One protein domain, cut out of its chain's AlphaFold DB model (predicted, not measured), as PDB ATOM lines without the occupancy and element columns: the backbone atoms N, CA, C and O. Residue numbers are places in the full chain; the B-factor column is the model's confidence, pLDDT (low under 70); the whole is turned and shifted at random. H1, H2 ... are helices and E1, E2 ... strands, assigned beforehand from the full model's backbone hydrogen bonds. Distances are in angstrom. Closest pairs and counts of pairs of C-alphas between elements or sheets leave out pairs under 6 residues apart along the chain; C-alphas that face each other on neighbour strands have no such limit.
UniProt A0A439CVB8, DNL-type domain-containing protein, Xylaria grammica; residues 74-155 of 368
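AT A GLANCE: This is residues 74 to 155 of the 368 residues of the protein "DNL-type domain-containing protein" of Xylaria grammica (UniProt A0A439CVB8). A small sheet of three strands, E4, E3 and E5, makes the middle, with the hairpin of E1 and E2 and the short helix H1 over one of its faces. Beyond the opposite face, the second helix, H2, and long loops swing out away from the sheet, and residues 122 to 127 stick out. The printed part has 82 residues, with five named strands and two named helices in the order E1 E2 H1 E3 E4 H2 E5; both sheets, E4 - E3 - E5 and E1 - E2, are antiparallel. The class is mixed, helices and strands, with under half of the residues in named elements. The whole is compact, with a radius of gyration of the C-alphas of 12.9 A and spans of 34 by 27 by 25 A.

IN THESE COORDINATES: E1, residues 74 to 79, is 16.0 A long and begins at C-alpha 74, (516.368, 429.367, 488.540). E2, residues 86 to 92, is 19.5 A long. H1 is residues 93 to 98. E3, residues 100 to 104, is 13.7 A long and begins at C-alpha 100, (512.594, 421.601, 477.377). E4, residues 111 to 116, is 13.1 A long. H2, residues 128 to 134, is 10.0 A long. E5, residues 150 to 152, ends at C-alpha 152, (516.122, 417.993, 478.534).

HOW THE PARTS SIT: E1 and E2 form a hairpin, antiparallel at 152 degrees, with N 76 and O 89 2.9 A apart, within hydrogen-bond range. The closest C-alphas of E2 and E3 are those of His 89 and Ile 103, 7.4 A apart. H1 is on the sheet E4 E3 E5 at a height of 7.2 A. It lies over E3 and runs along the strands, at 26 degrees on the local plane. Its line rises 38 degrees out of that plane, only just short of standing up from the sheet. The closest C-alphas of H1 and E4 are those of Tyr 96 and Ser 115, 5.8 A apart. E3 and E4 form a hairpin, antiparallel at 159 degrees, with N 112 and O 103 at 2.8 A. E3, the inner strand, is antiparallel to E5 at 178 degrees, with N 102 and O 150 at 2.9 A. E4, H2 and E5 are a split strand-helix-strand unit, two strands running the same way with a helix between them in the chain and E3 between them in the sheet; its crossover is left-handed. H2 is not on the sheet and is apart from E3. In both helices every O i to N i+4 pair is within hydrogen-bond range.

THE WHOLE: The C-alphas of Thr 84 and Gly 136 are the two farthest apart, at 35.3 A. The printed part has no cut. The links E4 to H2, 11 residues, and H2 to E5, 15 residues, are long. The mean pLDDT of the printed part is 83.5, and residues 123 to 125, 139, 141 to 147 and 155 are under 70.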
ATOM      1  N   TYR A  74     517.504 428.523 488.215       93.38
ATOM      2  CA  TYR A  74     516.368 429.367 488.540       93.38
ATOM      3  C   TYR A  74     515.500 428.683 489.579       93.38
ATOM      4  O   TYR A  74     515.271 427.483 489.515       93.38
ATOM      5  N   GLN A  75     514.959 429.479 490.490       94.75
ATOM      6  CA  GLN A  75     513.832 429.072 491.309       94.75
ATOM      7  C   GLN A  75     512.586 429.709 490.703       94.75
ATOM      8  O   GLN A  75     512.489 430.934 490.618       94.75
ATOM      9  N   LEU A  76     511.662 428.877 490.234       93.00
ATOM     10  CA  LEU A  76     510.425 429.320 489.608       93.00
ATOM     11  C   LEU A  76     509.233 428.864 490.432       93.00
ATOM     12  O   LEU A  76     509.137 427.710 490.836       93.00
ATOM     13  N   THR A  77     508.316 429.789 490.683       95.00
ATOM     14  CA  THR A  77     507.049 429.490 491.339       95.00
ATOM     15  C   THR A  77     505.943 429.619 490.313       95.00
ATOM     16  O   THR A  77     505.685 430.715 489.817       95.00
ATOM     17  N   PHE A  78     505.278 428.510 490.010       93.94
ATOM     18  CA  PHE A  78     504.181 428.481 489.052       93.94
ATOM     19  C   PHE A  78     502.872 428.111 489.740       93.94
ATOM     20  O   PHE A  78     502.855 427.456 490.784       93.94
ATOM     21  N   THR A  79     501.772 428.528 489.123       95.75
ATOM     22  CA  THR A  79     500.425 428.136 489.531       95.75
ATOM     23  C   THR A  79     499.879 427.194 488.476       95.75
ATOM     24  O   THR A  79     499.800 427.544 487.298       95.75
ATOM     25  N   CYS A  80     499.544 425.976 488.884       95.44
ATOM     26  CA  CYS A  80     499.029 424.965 487.981       95.44
ATOM     27  C   CYS A  80     497.593 425.305 487.552       95.44
ATOM     28  O   CYS A  80     496.727 425.480 488.400       95.44
ATOM     29  N   VAL A  81     497.318 425.372 486.247       94.38
ATOM     30  CA  VAL A  81     495.991 425.740 485.714       94.38
ATOM     31  C   VAL A  81     494.875 424.754 486.109       94.38
ATOM     32  O   VAL A  81     493.861 425.217 486.626       94.38
ATOM     33  N   PRO A  82     495.009 423.420 485.934       93.94
ATOM     34  CA  PRO A  82     493.910 422.494 486.236       93.94
ATOM     35  C   PRO A  82     493.562 422.352 487.724       93.94
ATOM     36  O   PRO A  82     492.440 421.965 488.032       93.94
ATOM     37  N   CYS A  83     494.488 422.616 488.652       94.94
ATOM     38  CA  CYS A  83     494.254 422.428 490.094       94.94
ATOM     39  C   CYS A  83     494.497 423.684 490.944       94.94
ATOM     40  O   CYS A  83     494.366 423.626 492.164       94.94
ATOM     41  N   THR A  84     494.875 424.810 490.332       95.62
ATOM     42  CA  THR A  84     495.141 426.122 490.965       95.62
ATOM     43  C   THR A  84     496.180 426.134 492.092       95.62
ATOM     44  O   THR A  84     496.363 427.147 492.762       95.62
ATOM     45  N   ASN A  85     496.906 425.034 492.300       95.62
ATOM     46  CA  ASN A  85     497.922 424.949 493.340       95.62
ATOM     47  C   ASN A  85     499.211 425.652 492.899       95.62
ATOM     48  O   ASN A  85     499.660 425.489 491.760       95.62
ATOM     49  N   ARG A  86     499.823 426.398 493.820       95.69
ATOM     50  CA  ARG A  86     501.083 427.107 493.602       95.69
ATOM     51  C   ARG A  86     502.236 426.263 494.134       95.69
ATOM     52  O   ARG A  86     502.251 425.917 495.309       95.69
ATOM     53  N   SER A  87     503.211 425.953 493.285       93.94
ATOM     54  CA  SER A  87     504.399 425.180 493.671       93.94
ATOM     55  C   SER A  87     505.675 425.821 493.151       93.94
ATOM     56  O   SER A  87     505.674 426.461 492.097       93.94
ATOM     57  N   THR A  88     506.754 425.657 493.912       94.69
ATOM     58  CA  THR A  88     508.067 426.225 493.612       94.69
ATOM     59  C   THR A  88     509.032 425.107 493.273       94.69
ATOM     60  O   THR A  88     509.138 424.164 494.044       94.69
ATOM     61  N   HIS A  89     509.728 425.247 492.149       94.06
ATOM     62  CA  HIS A  89     510.652 424.253 491.608       94.06
ATOM     63  C   HIS A  89     511.977 424.915 491.250       94.06
ATOM     64  O   HIS A  89     512.021 426.113 490.944       94.06
ATOM     65  N   VAL A  90     513.061 424.148 491.312       93.62
ATOM     66  CA  VAL A  90     514.400 424.604 490.932       93.62
ATOM     67  C   VAL A  90     514.756 423.961 489.604       93.62
ATOM     68  O   VAL A  90     514.732 422.747 489.483       93.62
ATOM     69  N   VAL A  91     515.084 424.787 488.617       92.44
ATOM     70  CA  VAL A  91     515.335 424.360 487.238       92.44
ATOM     71  C   VAL A  91     516.655 424.947 486.772       92.44
ATOM     72  O   VAL A  91     516.981 426.089 487.093       92.44
ATOM     73  N   SER A  92     517.447 424.204 486.010       92.75
ATOM     74  CA  SER A  92     518.681 424.738 485.432       92.75
ATOM     75  C   SER A  92     518.410 425.901 484.462       92.75
ATOM     76  O   SER A  92     517.422 425.962 483.721       92.75
ATOM     77  N   LYS A  93     519.341 426.854 484.407       92.06
ATOM     78  CA  LYS A  93     519.275 427.951 483.440       92.06
ATOM     79  C   LYS A  93     519.408 427.441 482.005       92.06
ATOM     80  O   LYS A  93     518.775 428.005 481.115       92.06
ATOM     81  N   GLN A  94     520.231 426.418 481.762       91.75
ATOM     82  CA  GLN A  94     520.397 425.868 480.413       91.75
ATOM     83  C   GLN A  94     519.099 425.214 479.934       91.75
ATOM     84  O   GLN A  94     518.642 425.541 478.840       91.75
ATOM     85  N   GLY A  95     518.450 424.400 480.770       90.94
ATOM     86  CA  GLY A  95     517.172 423.780 480.436       90.94
ATOM     87  C   GLY A  95     516.063 424.777 480.171       90.94
ATOM     88  O   GLY A  95     515.347 424.643 479.184       90.94
ATOM     89  N   TYR A  96     515.970 425.834 480.977       93.06
ATOM     90  CA  TYR A  96     514.942 426.850 480.777       93.06
ATOM     91  C   TYR A  96     515.084 427.604 479.440       93.06
ATOM     92  O   TYR A  96     514.077 427.868 478.787       93.06
ATOM     93  N   HIS A  97     516.312 427.953 479.025       91.88
ATOM     94  CA  HIS A  97     516.557 428.805 477.840       91.88
ATOM     95  C   HIS A  97     516.832 428.049 476.541       91.88
ATOM     96  O   HIS A  97     516.565 428.577 475.469       91.88
ATOM     97  N   LYS A  98     517.433 426.861 476.617       90.06
ATOM     98  CA  LYS A  98     517.855 426.082 475.440       90.06
ATOM     99  C   LYS A  98     517.226 424.699 475.387       90.06
ATOM    100  O   LYS A  98     517.337 424.024 474.373       90.06
ATOM    101  N   GLY A  99     516.620 424.268 476.485       90.31
ATOM    102  CA  GLY A  99     516.052 422.945 476.636       90.31
ATOM    103  C   GLY A  99     514.532 422.940 476.667       90.31
ATOM    104  O   GLY A  99     513.863 423.943 476.403       90.31
ATOM    105  N   SER A 100     513.997 421.772 477.008       91.25
ATOM    106  CA  SER A 100     512.594 421.601 477.377       91.25
ATOM    107  C   SER A 100     512.491 421.108 478.812       91.25
ATOM    108  O   SER A 100     513.200 420.182 479.204       91.25
ATOM    109  N   VAL A 101     511.612 421.726 479.594       92.50
ATOM    110  CA  VAL A 101     511.485 421.496 481.037       92.50
ATOM    111  C   VAL A 101     510.055 421.104 481.369       92.50
ATOM    112  O   VAL A 101     509.110 421.838 481.058       92.50
ATOM    113  N   LEU A 102     509.913 419.966 482.046       92.94
ATOM    114  CA  LEU A 102     508.661 419.490 482.612       92.94
ATOM    115  C   LEU A 102     508.783 419.405 484.129       92.94
ATOM    116  O   LEU A 102     509.627 418.675 484.645       92.94
ATOM    117  N   ILE A 103     507.869 420.064 484.830       93.25
ATOM    118  CA  ILE A 103     507.805 420.020 486.293       93.25
ATOM    119  C   ILE A 103     506.575 419.262 486.768       93.25
ATOM    120  O   ILE A 103     505.517 419.295 486.131       93.25
ATOM    121  N   THR A 104     506.697 418.571 487.891       93.31
ATOM    122  CA  THR A 104     505.603 417.791 488.468       93.31
ATOM    123  C   THR A 104     504.808 418.659 489.434       93.31
ATOM    124  O   THR A 104     505.333 419.176 490.416       93.31
ATOM    125  N   CYS A 105     503.508 418.831 489.186       93.81
ATOM    126  CA  CYS A 105     502.662 419.538 490.142       93.81
ATOM    127  C   CYS A 105     502.312 418.612 491.322       93.81
ATOM    128  O   CYS A 105     501.768 417.527 491.089       93.81
ATOM    129  N   PRO A 106     502.526 419.028 492.586       93.06
ATOM    130  CA  PRO A 106     502.310 418.156 493.743       93.06
ATOM    131  C   PRO A 106     500.836 417.790 493.975       93.06
ATOM    132  O   PRO A 106     500.542 416.743 494.549       93.06
ATOM    133  N   SER A 107     499.887 418.611 493.514       93.06
ATOM    134  CA  SER A 107     498.452 418.364 493.720       93.06
ATOM    135  C   SER A 107     497.827 417.499 492.627       93.06
ATOM    136  O   SER A 107     497.178 416.507 492.943       93.06
ATOM    137  N   CYS A 108     498.017 417.826 491.342       91.75
ATOM    138  CA  CYS A 108     497.446 417.019 490.256       91.75
ATOM    139  C   CYS A 108     498.336 415.849 489.828       91.75
ATOM    140  O   CYS A 108     497.888 415.038 489.024       91.75
ATOM    141  N   ARG A 109     499.579 415.757 490.335       89.25
ATOM    142  CA  ARG A 109     500.579 414.708 490.027       89.25
ATOM    143  C   ARG A 109     500.909 414.552 488.538       89.25
ATOM    144  O   ARG A 109     501.632 413.640 488.144       89.25
ATOM    145  N   ASN A 110     500.390 415.463 487.724       89.62
ATOM    146  CA  ASN A 110     500.665 415.573 486.308       89.62
ATOM    147  C   ASN A 110     501.875 416.481 486.097       89.62
ATOM    148  O   ASN A 110     502.201 417.340 486.922       89.62
ATOM    149  N   ARG A 111     502.532 416.270 484.961       89.88
ATOM    150  CA  ARG A 111     503.700 417.034 484.532       89.88
ATOM    151  C   ARG A 111     503.242 418.207 483.673       89.88
ATOM    152  O   ARG A 111     502.464 418.009 482.742       89.88
ATOM    153  N   HIS A 112     503.722 419.403 483.986       90.94
ATOM    154  CA  HIS A 112     503.425 420.636 483.264       90.94
ATOM    155  C   HIS A 112     504.661 421.095 482.505       90.94
ATOM    156  O   HIS A 112     505.758 421.129 483.060       90.94
ATOM    157  N   VAL A 113     504.469 421.450 481.238       91.81
ATOM    158  CA  VAL A 113     505.525 422.009 480.393       91.81
ATOM    159  C   VAL A 113     505.724 423.476 480.765       91.81
ATOM    160  O   VAL A 113     504.758 424.236 480.810       91.81
ATOM    161  N   ILE A 114     506.970 423.862 481.041       92.19
ATOM    162  CA  ILE A 114     507.348 425.235 481.420       92.19
ATOM    163  C   ILE A 114     508.087 425.939 480.296       92.19
ATOM    164  O   ILE A 114     507.871 427.121 480.052       92.19
ATOM    165  N   SER A 115     508.951 425.199 479.614       89.94
ATOM    166  CA  SER A 115     509.714 425.668 478.468       89.94
ATOM    167  C   SER A 115     509.807 424.519 477.469       89.94
ATOM    168  O   SER A 115     510.029 423.383 477.888       89.94
ATOM    169  N   ASP A 116     509.596 424.794 476.183       91.12
ATOM    170  CA  ASP A 116     509.714 423.821 475.085       91.12
ATOM    171  C   ASP A 116     510.500 424.445 473.926       91.12
ATOM    172  O   ASP A 116     509.970 424.698 472.845       91.12
ATOM    173  N   ASN A 117     511.780 424.744 474.161       86.88
ATOM    174  CA  ASN A 117     512.640 425.319 473.120       86.88
ATOM    175  C   ASN A 117     513.194 424.264 472.153       86.88
ATOM    176  O   ASN A 117     513.825 424.621 471.163       86.88
ATOM    177  N   LEU A 118     512.981 422.974 472.437       85.56
ATOM    178  CA  LEU A 118     513.384 421.873 471.555       85.56
ATOM    179  C   LEU A 118     512.220 421.387 470.678       85.56
ATOM    180  O   LEU A 118     512.376 420.391 469.970       85.56
ATOM    181  N   ASN A 119     511.063 422.063 470.742       83.50
ATOM    182  CA  ASN A 119     509.832 421.722 470.022       83.50
ATOM    183  C   ASN A 119     509.470 420.235 470.145       83.50
ATOM    184  O   ASN A 119     509.022 419.597 469.190       83.50
ATOM    185  N   ILE A 120     509.694 419.684 471.337       80.75
ATOM    186  CA  ILE A 120     509.466 418.278 471.644       80.75
ATOM    187  C   ILE A 120     507.967 417.985 471.685       80.75
ATOM    188  O   ILE A 120     507.536 416.927 471.222       80.75
ATOM    189  N   PHE A 121     507.181 418.911 472.235       77.81
ATOM    190  CA  PHE A 121     505.733 418.769 472.342       77.81
ATOM    191  C   PHE A 121     505.024 419.520 471.216       77.81
ATOM    192  O   PHE A 121     504.056 418.991 470.681       77.81
ATOM    193  N   GLY A 122     505.562 420.658 470.760       71.06
ATOM    194  CA  GLY A 122     505.174 421.319 469.502       71.06
ATOM    195  C   GLY A 122     503.657 421.460 469.262       71.06
ATOM    196  O   GLY A 122     502.856 421.495 470.193       71.06
ATOM    197  N   ASP A 123     503.247 421.515 467.988       69.88
ATOM    198  CA  ASP A 123     501.828 421.611 467.578       69.88
ATOM    199  C   ASP A 123     501.076 420.270 467.658       69.88
ATOM    200  O   ASP A 123     499.886 420.171 467.339       69.88
ATOM    201  N   ARG A 124     501.774 419.192 468.027       68.19
ATOM    202  CA  ARG A 124     501.247 417.830 467.967       68.19
ATOM    203  C   ARG A 124     500.868 417.367 469.369       68.19
ATOM    204  O   ARG A 124     501.590 417.558 470.334       68.19
ATOM    205  N   LYS A 125     499.729 416.682 469.490       67.00
ATOM    206  CA  LYS A 125     499.300 416.051 470.750       67.00
ATOM    207  C   LYS A 125     500.092 414.754 470.985       67.00
ATOM    208  O   LYS A 125     499.528 413.668 470.900       67.00
ATOM    209  N   ILE A 126     501.399 414.867 471.207       74.94
ATOM    210  CA  ILE A 126     502.317 413.743 471.443       74.94
ATOM    211  C   ILE A 126     502.572 413.645 472.948       74.94
ATOM    212  O   ILE A 126     502.825 414.651 473.610       74.94
ATOM    213  N   THR A 127     502.475 412.441 473.513       76.25
ATOM    214  CA  THR A 127     502.803 412.220 474.927       76.25
ATOM    215  C   THR A 127     504.294 411.929 475.093       76.25
ATOM    216  O   THR A 127     504.967 411.497 474.158       76.25
ATOM    217  N   VAL A 128     504.828 412.135 476.301       75.94
ATOM    218  CA  VAL A 128     506.247 411.867 476.606       75.94
ATOM    219  C   VAL A 128     506.633 410.423 476.252       75.94
ATOM    220  O   VAL A 128     507.745 410.167 475.800       75.94
ATOM    221  N   GLU A 129     505.711 409.473 476.414       78.44
ATOM    222  CA  GLU A 129     505.941 408.067 476.078       78.44
ATOM    223  C   GLU A 129     506.105 407.820 474.584       78.44
ATOM    224  O   GLU A 129     506.925 406.992 474.190       78.44
ATOM    225  N   GLU A 130     505.343 408.539 473.764       76.88
ATOM    226  CA  GLU A 130     505.424 408.440 472.313       76.88
ATOM    227  C   GLU A 130     506.748 409.012 471.807       76.88
ATOM    228  O   GLU A 130     507.450 408.358 471.043       76.88
ATOM    229  N   LEU A 131     507.147 410.176 472.325       76.31
ATOM    230  CA  LEU A 131     508.433 410.784 471.994       76.31
ATOM    231  C   LEU A 131     509.606 409.864 472.347       76.31
ATOM    232  O   LEU A 131     510.543 409.699 471.567       76.31
ATOM    233  N   LEU A 132     509.588 409.280 473.546       77.69
ATOM    234  CA  LEU A 132     510.663 408.388 473.976       77.69
ATOM    235  C   LEU A 132     510.691 407.118 473.121       77.69
ATOM    236  O   LEU A 132     511.777 406.654 472.776       77.69
ATOM    237  N   ARG A 133     509.528 406.622 472.680       79.88
ATOM    238  CA  ARG A 133     509.436 405.515 471.723       79.88
ATOM    239  C   ARG A 133     510.023 405.871 470.356       79.88
ATOM    240  O   ARG A 133     510.777 405.065 469.818       79.88
ATOM    241  N   GLU A 134     509.736 407.057 469.819       79.94
ATOM    242  CA  GLU A 134     510.334 407.548 468.565       79.94
ATOM    243  C   GLU A 134     511.860 407.680 468.675       79.94
ATOM    244  O   GLU A 134     512.588 407.306 467.757       79.94
ATOM    245  N   LYS A 135     512.361 408.139 469.828       77.50
ATOM    246  CA  LYS A 135     513.799 408.231 470.130       77.50
ATOM    247  C   LYS A 135     514.451 406.879 470.465       77.50
ATOM    248  O   LYS A 135     515.638 406.843 470.781       77.50
ATOM    249  N   GLY A 136     513.703 405.773 470.424       76.31
ATOM    250  CA  GLY A 136     514.205 404.426 470.717       76.31
ATOM    251  C   GLY A 136     514.502 404.156 472.199       76.31
ATOM    252  O   GLY A 136     515.188 403.188 472.521       76.31
ATOM    253  N   GLN A 137     514.001 404.991 473.111       78.31
ATOM    254  CA  GLN A 137     514.177 404.847 474.556       78.31
ATOM    255  C   GLN A 137     512.959 404.164 475.191       78.31
ATOM    256  O   GLN A 137     511.807 404.541 474.978       78.31
ATOM    257  N   LEU A 138     513.211 403.139 476.009       70.56
ATOM    258  CA  LEU A 138     512.153 402.403 476.699       70.56
ATOM    259  C   LEU A 138     511.682 403.167 477.940       70.56
ATOM    260  O   LEU A 138     512.444 403.364 478.886       70.56
ATOM    261  N   VAL A 139     510.399 403.529 477.978       68.31
ATOM    262  CA  VAL A 139     509.788 404.160 479.155       68.31
ATOM    263  C   VAL A 139     509.293 403.093 480.116       68.31
ATOM    264  O   VAL A 139     508.328 402.380 479.841       68.31
ATOM    265  N   LYS A 140     509.919 402.999 481.289       70.44
ATOM    266  CA  LYS A 140     509.335 402.273 482.418       70.44
ATOM    267  C   LYS A 140     508.410 403.228 483.167       70.44
ATOM    268  O   LYS A 140     508.864 404.220 483.728       70.44
ATOM    269  N   ARG A 141     507.108 402.922 483.189       64.81
ATOM    270  CA  ARG A 141     506.125 403.595 484.053       64.81
ATOM    271  C   ARG A 141     506.444 403.229 485.510       64.81
ATOM    272  O   ARG A 141     505.958 402.225 486.017       64.81
ATOM    273  N   GLY A 142     507.325 403.997 486.144       61.19
ATOM    274  CA  GLY A 142     507.624 403.918 487.572       61.19
ATOM    275  C   GLY A 142     507.148 405.180 488.283       61.19
ATOM    276  O   GLY A 142     507.165 406.264 487.703       61.19
ATOM    277  N   THR A 143     506.726 405.051 489.539       56.97
ATOM    278  CA  THR A 143     506.571 406.200 490.436       56.97
ATOM    279  C   THR A 143     507.967 406.712 490.774       56.97
ATOM    280  O   THR A 143     508.617 406.197 491.683       56.97
ATOM    281  N   LEU A 144     508.461 407.672 489.993       58.91
ATOM    282  CA  LEU A 144     509.580 408.501 490.426       58.91
ATOM    283  C   LEU A 144     509.091 409.314 491.636       58.91
ATOM    284  O   LEU A 144     507.909 409.657 491.681       58.91
ATOM    285  N   GLY A 145     509.954 409.516 492.635       59.81
ATOM    286  CA  GLY A 145     509.602 410.151 493.908       59.81
ATOM    287  C   GLY A 145     508.965 411.539 493.767       59.81
ATOM    288  O   GLY A 145     508.815 412.073 492.672       59.81
ATOM    289  N   GLU A 146     508.588 412.114 494.905       59.56
ATOM    290  CA  GLU A 146     507.828 413.369 495.026       59.56
ATOM    291  C   GLU A 146     508.406 414.582 494.263       59.56
ATOM    292  O   GLU A 146     507.649 415.483 493.915       59.56
ATOM    293  N   GLU A 147     509.691 414.554 493.897       58.81
ATOM    294  CA  GLU A 147     510.420 415.599 493.155       58.81
ATOM    295  C   GLU A 147     510.781 415.143 491.728       58.81
ATOM    296  O   GLU A 147     511.932 415.161 491.293       58.81
ATOM    297  N   GLY A 148     509.803 414.615 490.997       72.44
ATOM    298  CA  GLY A 148     510.022 413.989 489.698       72.44
ATOM    299  C   GLY A 148     510.249 414.952 488.531       72.44
ATOM    300  O   GLY A 148     509.728 414.654 487.462       72.44
ATOM    301  N   ASP A 149     510.935 416.080 488.679       78.69
ATOM    302  CA  ASP A 149     511.139 417.051 487.592       78.69
ATOM    303  C   ASP A 149     512.089 416.522 486.509       78.69
ATOM    304  O   ASP A 149     513.013 415.757 486.781       78.69
ATOM    305  N   ILE A 150     511.813 416.864 485.248       82.75
ATOM    306  CA  ILE A 150     512.583 416.383 484.098       82.75
ATOM    307  C   ILE A 150     512.979 417.567 483.238       82.75
ATOM    308  O   ILE A 150     512.135 418.328 482.763       82.75
ATOM    309  N   GLU A 151     514.269 417.655 482.963       78.69
ATOM    310  CA  GLU A 151     514.814 418.665 482.085       78.69
ATOM    311  C   GLU A 151     515.624 418.009 480.955       78.69
ATOM    312  O   GLU A 151     516.374 417.060 481.180       78.69
ATOM    313  N   PHE A 152     515.441 418.493 479.727       79.69
ATOM    314  CA  PHE A 152     516.122 417.993 478.534       79.69
ATOM    315  C   PHE A 152     516.917 419.116 477.870       79.69
ATOM    316  O   PHE A 152     516.333 420.118 477.461       79.69
ATOM    317  N   TRP A 153     518.221 418.921 477.692       78.25
ATOM    318  CA  TRP A 153     519.086 419.749 476.847       78.25
ATOM    319  C   TRP A 153     520.193 418.892 476.235       78.25
ATOM    320  O   TRP A 153     520.532 417.824 476.743       78.25
ATOM    321  N   GLU A 154     520.752 419.360 475.124       75.88
ATOM    322  CA  GLU A 154     521.923 418.743 474.511       75.88
ATOM    323  C   GLU A 154     523.164 419.094 475.334       75.88
ATOM    324  O   GLU A 154     523.769 420.157 475.178       75.88
ATOM    325  N   ASP A 155     523.556 418.191 476.229       63.06
ATOM    326  CA  ASP A 155     524.891 418.237 476.798       63.06
ATOM    327  C   ASP A 155     525.881 417.816 475.711       63.06
ATOM    328  O   ASP A 155     526.037 416.632 475.418       63.06
TER     329      ASP A 155